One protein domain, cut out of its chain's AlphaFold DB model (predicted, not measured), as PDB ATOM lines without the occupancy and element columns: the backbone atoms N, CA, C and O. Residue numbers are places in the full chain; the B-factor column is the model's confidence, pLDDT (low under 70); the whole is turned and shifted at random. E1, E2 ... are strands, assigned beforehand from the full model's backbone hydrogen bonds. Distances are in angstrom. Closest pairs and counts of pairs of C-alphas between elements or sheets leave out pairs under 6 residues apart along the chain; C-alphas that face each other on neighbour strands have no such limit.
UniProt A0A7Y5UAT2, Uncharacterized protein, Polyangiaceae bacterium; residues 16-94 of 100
ATOM      1  N   ASN A  16      -7.361  22.406  25.894       92.25
ATOM      2  CA  ASN A  16      -8.488  22.541  24.966       92.25
ATOM      3  C   ASN A  16      -9.836  22.795  25.671       92.25
ATOM      4  O   ASN A  16     -10.864  22.905  25.012       92.25
ATOM      5  N   ARG A  17      -9.853  22.857  27.009       92.69
ATOM      6  CA  ARG A  17     -11.052  23.079  27.839       92.69
ATOM      7  C   ARG A  17     -10.993  24.385  28.629       92.69
ATOM      8  O   ARG A  17     -11.766  24.569  29.563       92.69
ATOM      9  N   VAL A  18     -10.025  25.247  28.329       91.31
ATOM     10  CA  VAL A  18      -9.918  26.556  28.977       91.31
ATOM     11  C   VAL A  18     -11.100  27.420  28.537       91.31
ATOM     12  O   VAL A  18     -11.448  27.439  27.361       91.31
ATOM     13  N   GLU A  19     -11.708  28.132  29.483       93.06
ATOM     14  CA  GLU A  19     -12.836  29.036  29.241       93.06
ATOM     15  C   GLU A  19     -12.352  30.486  29.120       93.06
ATOM     16  O   GLU A  19     -11.565  30.955  29.948       93.06
ATOM     17  N   SER A  20     -12.844  31.202  28.110       89.12
ATOM     18  CA  SER A  20     -12.775  32.661  27.990       89.12
ATOM     19  C   SER A  20     -14.159  33.281  28.254       89.12
ATOM     20  O   SER A  20     -15.152  32.556  28.352       89.12
ATOM     21  N   PRO A  21     -14.277  34.619  28.361       91.50
ATOM     22  CA  PRO A  21     -15.582  35.282  28.438       91.50
ATOM     23  C   PRO A  21     -16.533  34.942  27.273       91.50
ATOM     24  O   PRO A  21     -17.749  35.032  27.422       91.50
ATOM     25  N   GLU A  22     -15.987  34.541  26.126       87.31
ATOM     26  CA  GLU A  22     -16.710  34.149  24.914       87.31
ATOM     27  C   GLU A  22     -17.027  32.638  24.849       87.31
ATOM     28  O   GLU A  22     -17.748  32.202  23.947       87.31
ATOM     29  N   GLY A  23     -16.525  31.846  25.805       91.75
ATOM     30  CA  GLY A  23     -16.710  30.395  25.920       91.75
ATOM     31  C   GLY A  23     -15.400  29.603  25.833       91.75
ATOM     32  O   GLY A  23     -14.309  30.160  25.938       91.75
ATOM     33  N   THR A  24     -15.497  28.287  25.628       94.12
ATOM     34  CA  THR A  24     -14.325  27.405  25.530       94.12
ATOM     35  C   THR A  24     -13.407  27.814  24.375       94.12
ATOM     36  O   THR A  24     -13.868  28.045  23.261       94.12
ATOM     37  N   VAL A  25     -12.094  27.884  24.603       92.31
ATOM     38  CA  VAL A  25     -11.139  28.383  23.596       92.31
ATOM     39  C   VAL A  25     -11.055  27.513  22.335       92.31
ATOM     40  O   VAL A  25     -10.969  28.054  21.234       92.31
ATOM     41  N   LEU A  26     -11.134  26.184  22.472       94.69
ATOM     42  CA  LEU A  26     -11.306  25.280  21.338       94.69
ATOM     43  C   LEU A  26     -12.791  25.217  20.985       94.69
ATOM     44  O   LEU A  26     -13.617  24.796  21.795       94.69
ATOM     45  N   GLN A  27     -13.124  25.609  19.762       94.75
ATOM     46  CA  GLN A  27     -14.500  25.698  19.295       94.75
ATOM     47  C   GLN A  27     -14.864  24.495  18.424       94.75
ATOM     48  O   GLN A  27     -14.030  23.921  17.718       94.75
ATOM     49  N   VAL A  28     -16.150  24.133  18.443       95.31
ATOM     50  CA  VAL A  28     -16.712  23.170  17.486       95.31
ATOM     51  C   VAL A  28     -16.555  23.731  16.071       95.31
ATOM     52  O   VAL A  28     -16.813  24.914  15.848       95.31
ATOM     53  N   THR A  29     -16.168  22.888  15.114       93.81
ATOM     54  CA  THR A  29     -16.007  23.279  13.707       93.81
ATOM     55  C   THR A  29     -17.238  24.019  13.176       93.81
ATOM     56  O   THR A  29     -18.374  23.593  13.396       93.81
ATOM     57  N   GLY A  30     -17.023  25.139  12.484       93.62
ATOM     58  CA  GLY A  30     -18.080  25.970  11.904       93.62
ATOM     59  C   GLY A  30     -18.842  26.844  12.906       93.62
ATOM     60  O   GLY A  30     -19.774  27.549  12.515       93.62
ATOM     61  N   ARG A  31     -18.457  26.864  14.193       94.12
ATOM     62  CA  ARG A  31     -19.092  27.715  15.219       94.12
ATOM     63  C   ARG A  31     -18.996  29.210  14.906       94.12
ATOM     64  O   ARG A  31     -19.843  29.978  15.363       94.12
ATOM     65  N   SER A  32     -18.007  29.607  14.112       90.00
ATOM     66  CA  SER A  32     -17.839  30.959  13.586       90.00
ATOM     67  C   SER A  32     -18.357  31.030  12.144       90.00
ATOM     68  O   SER A  32     -17.559  30.970  11.212       90.00
ATOM     69  N   PRO A  33     -19.670  31.223  11.902       89.81
ATOM     70  CA  PRO A  33     -20.256  31.122  10.557       89.81
ATOM     71  C   PRO A  33     -19.758  32.196   9.581       89.81
ATOM     72  O   PRO A  33     -19.952  32.077   8.376       89.81
ATOM     73  N   ARG A  34     -19.131  33.261  10.097       89.12
ATOM     74  CA  ARG A  34     -18.500  34.322   9.299       89.12
ATOM     75  C   ARG A  34     -17.020  34.056   9.000       89.12
ATOM     76  O   ARG A  34     -16.443  34.777   8.196       89.12
ATOM     77  N   CYS A  35     -16.405  33.074   9.658       87.75
ATOM     78  CA  CYS A  35     -15.033  32.642   9.410       87.75
ATOM     79  C   CYS A  35     -15.070  31.455   8.445       87.75
ATOM     80  O   CYS A  35     -15.018  30.291   8.838       87.75
ATOM     81  N   VAL A  36     -15.260  31.778   7.171       92.06
ATOM     82  CA  VAL A  36     -15.440  30.801   6.105       92.06
ATOM     83  C   VAL A  36     -14.665  31.252   4.879       92.06
ATOM     84  O   VAL A  36     -14.643  32.444   4.554       92.06
ATOM     85  N   SER A  37     -13.988  30.313   4.228       89.31
ATOM     86  CA  SER A  37     -13.281  30.581   2.983       89.31
ATOM     87  C   SER A  37     -14.261  30.883   1.849       89.31
ATOM     88  O   SER A  37     -15.432  30.503   1.882       89.31
ATOM     89  N   GLN A  38     -13.767  31.582   0.831       87.62
ATOM     90  CA  GLN A  38     -14.468  31.748  -0.436       87.62
ATOM     91  C   GLN A  38     -13.610  31.093  -1.513       87.62
ATOM     92  O   GLN A  38     -12.599  31.660  -1.924       87.62
ATOM     93  N   TRP A  39     -13.983  29.885  -1.934       80.50
ATOM     94  CA  TRP A  39     -13.277  29.156  -2.986       80.50
ATOM     95  C   TRP A  39     -14.272  28.469  -3.921       80.50
ATOM     96  O   TRP A  39     -14.908  27.480  -3.564       80.50
ATOM     97  N   GLY A  40     -14.387  28.954  -5.159       77.94
ATOM     98  CA  GLY A  40     -15.306  28.377  -6.142       77.94
ATOM     99  C   GLY A  40     -16.745  28.306  -5.615       77.94
ATOM    100  O   GLY A  40     -17.328  29.333  -5.275       77.94
ATOM    101  N   SER A  41     -17.310  27.097  -5.559       79.12
ATOM    102  CA  SER A  41     -18.641  26.821  -4.996       79.12
ATOM    103  C   SER A  41     -18.599  26.158  -3.613       79.12
ATOM    104  O   SER A  41     -19.639  25.694  -3.147       79.12
ATOM    105  N   ASP A  42     -17.422  26.057  -2.994       79.12
ATOM    106  CA  ASP A  42     -17.215  25.388  -1.711       79.12
ATOM    107  C   ASP A  42     -16.777  26.383  -0.624       79.12
ATOM    108  O   ASP A  42     -16.254  27.471  -0.891       79.12
ATOM    109  N   ALA A  43     -17.038  26.007   0.620       86.50
ATOM    110  CA  ALA A  43     -16.852  26.823   1.801       86.50
ATOM    111  C   ALA A  43     -16.183  25.983   2.890       86.50
ATOM    112  O   ALA A  43     -16.753  25.018   3.395       86.50
ATOM    113  N   ILE A  44     -14.974  26.384   3.284       91.62
ATOM    114  CA  ILE A  44     -14.206  25.712   4.331       91.62
ATOM    115  C   ILE A  44     -14.173  26.611   5.564       91.62
ATOM    116  O   ILE A  44     -13.725  27.758   5.509       91.62
ATOM    117  N   TYR A  45     -14.664  26.086   6.682       94.19
ATOM    118  CA  TYR A  45     -14.646  26.771   7.971       94.19
ATOM    119  C   TYR A  45     -13.313  26.602   8.687       94.19
ATOM    120  O   TYR A  45     -12.645  25.575   8.535       94.19
ATOM    121  N   ASP A  46     -12.992  27.590   9.521       94.25
ATOM    122  CA  ASP A  46     -11.881  27.539  10.474       94.25
ATOM    123  C   ASP A  46     -10.504  27.365   9.808       94.25
ATOM    124  O   ASP A  46      -9.620  26.735  10.368       94.25
ATOM    125  N   MET A  47     -10.302  27.931   8.608       93.00
ATOM    126  CA  MET A  47      -8.968  27.951   7.974       93.00
ATOM    127  C   MET A  47      -7.994  28.931   8.651       93.00
ATOM    128  O   MET A  47      -6.801  28.916   8.362       93.00
ATOM    129  N   VAL A  48      -8.504  29.830   9.502       92.94
ATOM    130  CA  VAL A  48      -7.712  30.782  10.289       92.94
ATOM    131  C   VAL A  48      -8.221  30.762  11.726       92.94
ATOM    132  O   VAL A  48      -9.361  31.158  11.982       92.94
ATOM    133  N   GLY A  49      -7.370  30.361  12.666       92.12
ATOM    134  CA  GLY A  49      -7.746  30.180  14.066       92.12
ATOM    135  C   GLY A  49      -8.238  28.764  14.381       92.12
ATOM    136  O   GLY A  49      -8.219  27.861  13.556       92.12
ATOM    137  N   ASN A  50      -8.721  28.586  15.612       94.56
ATOM    138  CA  ASN A  50      -9.074  27.293  16.202       94.56
ATOM    139  C   ASN A  50      -7.852  26.376  16.396       94.56
ATOM    140  O   ASN A  50      -7.329  26.320  17.508       94.56
ATOM    141  N   LEU A  51      -7.345  25.735  15.344       95.06
ATOM    142  CA  LEU A  51      -6.168  24.863  15.389       95.06
ATOM    143  C   LEU A  51      -5.196  25.219  14.263       95.06
ATOM    144  O   LEU A  51      -5.613  25.560  13.162       95.06
ATOM    145  N   ASP A  52      -3.902  25.087  14.538       95.38
ATOM    146  CA  ASP A  52      -2.896  25.000  13.483       95.38
ATOM    147  C   ASP A  52      -3.048  23.622  12.802       95.38
ATOM    148  O   ASP A  52      -3.019  22.588  13.470       95.38
ATOM    149  N   GLU A  53      -3.236  23.576  11.484       96.50
ATOM    150  CA  GLU A  53      -3.486  22.328  10.747       96.50
ATOM    151  C   GLU A  53      -2.235  21.868   9.993       96.50
ATOM    152  O   GLU A  53      -1.615  22.656   9.278       96.50
ATOM    153  N   TRP A  54      -1.864  20.590  10.134       97.06
ATOM    154  CA  TRP A  54      -0.743  20.006   9.390       97.06
ATOM    155  C   TRP A  54      -0.980  20.043   7.877       97.06
ATOM    156  O   TRP A  54      -2.049  19.664   7.398       97.06
ATOM    157  N   VAL A  55       0.057  20.434   7.135       95.31
ATOM    158  CA  VAL A  55       0.094  20.421   5.668       95.31
ATOM    159  C   VAL A  55       1.199  19.490   5.166       95.31
ATOM    160  O   VAL A  55       2.179  19.233   5.871       95.31
ATOM    161  N   ASP A  56       1.029  18.968   3.950       92.94
ATOM    162  CA  ASP A  56       1.964  18.026   3.324       92.94
ATOM    163  C   ASP A  56       3.235  18.736   2.828       92.94
ATOM    164  O   ASP A  56       3.419  19.012   1.646       92.94
ATOM    165  N   GLU A  57       4.106  19.072   3.773       91.94
ATOM    166  CA  GLU A  57       5.417  19.666   3.537       91.94
ATOM    167  C   GLU A  57       6.515  18.724   4.033       91.94
ATOM    168  O   GLU A  57       6.461  18.210   5.152       91.94
ATOM    169  N   LYS A  58       7.572  18.531   3.232       89.31
ATOM    170  CA  LYS A  58       8.622  17.520   3.489       89.31
ATOM    171  C   LYS A  58       9.282  17.645   4.870       89.31
ATOM    172  O   LYS A  58       9.711  16.644   5.441       89.31
ATOM    173  N   GLY A  59       9.423  18.871   5.375       89.56
ATOM    174  CA  GLY A  59      10.021  19.159   6.684       89.56
ATOM    175  C   GLY A  59       9.046  19.075   7.861       89.56
ATOM    176  O   GLY A  59       9.486  19.124   9.009       89.56
ATOM    177  N   GLY A  60       7.752  18.921   7.583       94.12
ATOM    178  CA  GLY A  60       6.676  19.233   8.506       94.12
ATOM    179  C   GLY A  60       6.359  20.727   8.482       94.12
ATOM    180  O   GLY A  60       7.239  21.573   8.649       94.12
ATOM    181  N   ALA A  61       5.087  21.050   8.279       96.06
ATOM    182  CA  ALA A  61       4.583  22.395   8.472       96.06
ATOM    183  C   ALA A  61       3.123  22.364   8.918       96.06
ATOM    184  O   ALA A  61       2.388  21.424   8.614       96.06
ATOM    185  N   PHE A  62       2.700  23.413   9.612       95.75
ATOM    186  CA  PHE A  62       1.296  23.638   9.932       95.75
ATOM    187  C   PHE A  62       0.899  25.090   9.681       95.75
ATOM    188  O   PHE A  62       1.740  25.995   9.758       95.75
ATOM    189  N   ALA A  63      -0.372  25.292   9.333       95.25
ATOM    190  CA  ALA A  63      -0.906  26.562   8.863       95.25
ATOM    191  C   ALA A  63      -2.209  26.974   9.570       95.25
ATOM    192  O   ALA A  63      -2.884  26.158  10.192       95.25
ATOM    193  N   GLY A  64      -2.567  28.255   9.437       94.31
ATOM    194  CA  GLY A  64      -3.861  28.813   9.867       94.31
ATOM    195  C   GLY A  64      -3.871  29.454  11.261       94.31
ATOM    196  O   GLY A  64      -4.581  30.440  11.477       94.31
ATOM    197  N   GLY A  65      -3.025  28.998  12.185       94.19
ATOM    198  CA  GLY A  65      -2.961  29.497  13.560       94.19
ATOM    199  C   GLY A  65      -4.020  28.885  14.483       94.19
ATOM    200  O   GLY A  65      -5.161  28.683  14.096       94.19
ATOM    201  N   PHE A  66      -3.664  28.657  15.749       93.25
ATOM    202  CA  PHE A  66      -4.577  28.137  16.776       93.25
ATOM    203  C   PHE A  66      -5.222  29.228  17.650       93.25
ATOM    204  O   PHE A  66      -4.805  30.388  17.646       93.25
ATOM    205  N   TYR A  67      -6.215  28.843  18.461       91.25
ATOM    206  CA  TYR A  67      -7.046  29.735  19.286       91.25
ATOM    207  C   TYR A  67      -6.286  30.663  20.255       91.25
ATOM    208  O   TYR A  67      -6.827  31.683  20.674       91.25
ATOM    209  N   ALA A  68      -5.049  30.331  20.631       88.50
ATOM    210  CA  ALA A  68      -4.226  31.119  21.554       88.50
ATOM    211  C   ALA A  68      -3.038  31.816  20.861       88.50
ATOM    212  O   ALA A  68      -2.181  32.403  21.526       88.50
ATOM    213  N   ARG A  69      -2.991  31.809  19.521       86.00
ATOM    214  CA  ARG A  69      -1.969  32.514  18.740       86.00
ATOM    215  C   ARG A  69      -2.416  33.936  18.403       86.00
ATOM    216  O   ARG A  69      -3.385  34.148  17.687       86.00
ATOM    217  N   GLY A  70      -1.624  34.929  18.806       81.69
ATOM    218  CA  GLY A  70      -1.816  36.338  18.428       81.69
ATOM    219  C   GLY A  70      -1.284  36.707  17.033       81.69
ATOM    220  O   GLY A  70      -0.647  37.750  16.891       81.69
ATOM    221  N   THR A  71      -1.457  35.854  16.017       80.31
ATOM    222  CA  THR A  71      -0.965  36.122  14.649       80.31
ATOM    223  C   THR A  71      -1.928  37.010  13.857       80.31
ATOM    224  O   THR A  71      -3.139  36.949  14.044       80.31
ATOM    225  N   LYS A  72      -1.386  37.833  12.950       82.12
ATOM    226  CA  LYS A  72      -2.159  38.638  11.981       82.12
ATOM    227  C   LYS A  72      -1.986  38.169  10.536       82.12
ATOM    228  O   LYS A  72      -2.562  38.774   9.639       82.12
ATOM    229  N   SER A  73      -1.198  37.119  10.309       89.88
ATOM    230  CA  SER A  73      -0.889  36.635   8.960       89.88
ATOM    231  C   SER A  73      -2.077  35.945   8.285       89.88
ATOM    232  O   SER A  73      -2.073  35.792   7.069       89.88
ATOM    233  N   GLY A  74      -3.108  35.555   9.044       85.69
ATOM    234  CA  GLY A  74      -4.291  34.893   8.499       85.69
ATOM    235  C   GLY A  74      -3.908  33.650   7.696       85.69
ATOM    236  O   GLY A  74      -3.172  32.803   8.199       85.69
ATOM    237  N   CYS A  75      -4.352  33.593   6.439       84.88
ATOM    238  CA  CYS A  75      -4.043  32.508   5.501       84.88
ATOM    239  C   CYS A  75      -2.537  32.301   5.261       84.88
ATOM    240  O   CYS A  75      -2.126  31.196   4.940       84.88
ATOM    241  N   GLU A  76      -1.714  33.335   5.449       91.56
ATOM    242  CA  GLU A  76      -0.257  33.272   5.263       91.56
ATOM    243  C   GLU A  76       0.483  32.796   6.529       91.56
ATOM    244  O   GLU A  76       1.712  32.824   6.600       91.56
ATOM    245  N   SER A  77      -0.241  32.419   7.589       93.88
ATOM    246  CA  SER A  77       0.369  31.858   8.795       93.88
ATOM    247  C   SER A  77       0.877  30.449   8.501       93.88
ATOM    248  O   SER A  77       0.070  29.533   8.390       93.88
ATOM    249  N   LEU A  78       2.200  30.281   8.428       95.00
ATOM    250  CA  LEU A  78       2.872  28.999   8.210       95.00
ATOM    251  C   LEU A  78       4.021  28.823   9.208       95.00
ATOM    252  O   LEU A  78       4.857  29.715   9.369       95.00
ATOM    253  N   ILE A  79       4.083  27.665   9.859       94.62
ATOM    254  CA  ILE A  79       5.134  27.315  10.816       94.62
ATOM    255  C   ILE A  79       5.862  26.064  10.332       94.62
ATOM    256  O   ILE A  79       5.251  25.021  10.140       94.62
ATOM    257  N   THR A  80       7.182  26.170  10.188       96.06
ATOM    258  CA  THR A  80       8.076  25.106   9.687       96.06
ATOM    259  C   THR A  80       9.151  24.707  10.704       96.06
ATOM    260  O   THR A  80      10.073  23.956  10.402       96.06
ATOM    261  N   ALA A  81       9.070  25.242  11.926       94.31
ATOM    262  CA  ALA A  81      10.099  25.084  12.953       94.31
ATOM    263  C   ALA A  81      10.041  23.738  13.699       94.31
ATOM    264  O   ALA A  81      10.933  23.442  14.494       94.31
ATOM    265  N   HIS A  82       8.999  22.935  13.472       93.88
ATOM    266  CA  HIS A  82       8.764  21.679  14.177       93.88
ATOM    267  C   HIS A  82       8.918  20.478  13.237       93.88
ATOM    268  O   HIS A  82       8.477  20.548  12.093       93.88
ATOM    269  N   PRO A  83       9.499  19.359  13.710       93.25
ATOM    270  CA  PRO A  83       9.576  18.139  12.916       93.25
ATOM    271  C   PRO A  83       8.183  17.535  12.707       93.25
ATOM    272  O   PRO A  83       7.306  17.695  13.551       93.25
ATOM    273  N   ALA A  84       8.014  16.728  11.659       91.31
ATOM    274  CA  ALA A  84       6.750  16.051  11.338       91.31
ATOM    275  C   ALA A  84       6.181  15.144  12.456       91.31
ATOM    276  O   ALA A  84       5.005  14.801  12.434       91.31
ATOM    277  N   ALA A  85       7.002  14.739  13.431       91.19
ATOM    278  CA  ALA A  85       6.567  13.954  14.593       91.19
ATOM    279  C   ALA A  85       6.100  14.815  15.785       91.19
ATOM    280  O   ALA A  85       5.772  14.276  16.842       91.19
ATOM    281  N   TYR A  86       6.136  16.143  15.658       93.44
ATOM    282  CA  TYR A  86       5.684  17.053  16.702       93.44
ATOM    283  C   TYR A  86       4.177  16.924  16.919       93.44
ATOM    284  O   TYR A  86       3.414  16.726  15.978       93.44
ATOM    285  N   LEU A  87       3.746  17.059  18.169       92.50
ATOM    286  CA  LEU A  87       2.337  17.093  18.516       92.50
ATOM    287  C   LEU A  87       2.141  17.915  19.784       92.50
ATOM    288  O   LEU A  87       2.916  17.806  20.737       92.50
ATOM    289  N   ASP A  88       1.081  18.708  19.797       93.31
ATOM    290  CA  ASP A  88       0.573  19.360  20.991       93.31
ATOM    291  C   ASP A  88      -0.922  19.674  20.867       93.31
ATOM    292  O   ASP A  88      -1.561  19.405  19.848       93.31
ATOM    293  N   TYR A  89      -1.473  20.249  21.934       93.06
ATOM    294  CA  TYR A  89      -2.858  20.697  22.034       93.06
ATOM    295  C   TYR A  89      -3.314  21.654  20.918       93.06
ATOM    296  O   TYR A  89      -4.515  21.746  20.668       93.06
ATOM    297  N   SER A  90      -2.383  22.374  20.283       93.75
ATOM    298  CA  SER A  90      -2.657  23.421  19.296       93.75
ATOM    299  C   SER A  90      -2.731  22.911  17.858       93.75
ATOM    300  O   SER A  90      -3.223  23.627  16.986       93.75
ATOM    301  N   THR A  91      -2.270  21.681  17.617       95.38
ATOM    302  CA  THR A  91      -2.216  21.075  16.282       95.38
ATOM    303  C   THR A  91      -3.429  20.194  15.971       95.38
ATOM    304  O   THR A  91      -3.919  19.450  16.821       95.38
ATOM    305  N   GLY A  92      -3.890  20.248  14.723       95.44
ATOM    306  CA  GLY A  92      -4.965  19.433  14.168       95.44
ATOM    307  C   GLY A  92      -4.673  18.998  12.732       95.44
ATOM    308  O   GLY A  92      -3.580  19.211  12.205       95.44
ATOM    309  N   VAL A  93      -5.655  18.363  12.092       95.38
ATOM    310  CA  VAL A  93      -5.558  17.920  10.695       95.38
ATOM    311  C   VAL A  93      -6.868  18.163   9.964       95.38
ATOM    312  O   VAL A  93      -7.950  18.031  10.539       95.38
ATOM    313  N   ARG A  94      -6.754  18.419   8.664       94.25
ATOM    314  CA  ARG A  94      -7.870  18.422   7.727       94.25
ATOM    315  C   ARG A  94      -7.483  17.613   6.509       94.25
ATOM    316  O   ARG A  94      -6.471  17.872   5.868       94.25
TER     317      ARG A  94
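This is residues 16 to 94 of the 100 residues of an uncharacterized protein of Polyangiaceae bacterium (UniProt A0A7Y5UAT2). There is little regular structure: a small two-stranded hairpin, E1 and E2, set among long loops, with the later loop folding back to pair briefly with both strands. The 79 printed residues hold no named helix and two strands, E1 then E2, antiparallel; the class is all strand, with only 7 residues in named elements. The whole is compact, with a radius of gyration of the C-alphas of 13.0 A, and rounded, spanning 35 by 35 by 21 A.

Residues 16 to 51 hold no named element. E1, residues 52 to 55, begins at C-alpha 52 (-2.896, 25.000, 13.483) and is 9.5 A long. E2, residues 61 to 63, measures 6.9 A and ends at C-alpha 63 (-0.906, 26.562, 8.863).

Residues 19 to 20 pair antiparallel with 23 to 24. E1 and E2 form a hairpin over a tight link, their directions at 130 degrees. N 53 and O 63 are within hydrogen-bond range at 2.9 A, as are N 55 and O 61 at 2.9 A. Residues 62 to 63 of E2 pair antiparallel with 78 to 79, and residues 52 to 53 of E1 pair parallel with 91 to 92.

The farthest C-alphas, Pro 21 and Lys 58, are 39.0 A apart. The printed part has no cut, and no printed residue is under 70 in pLDDT.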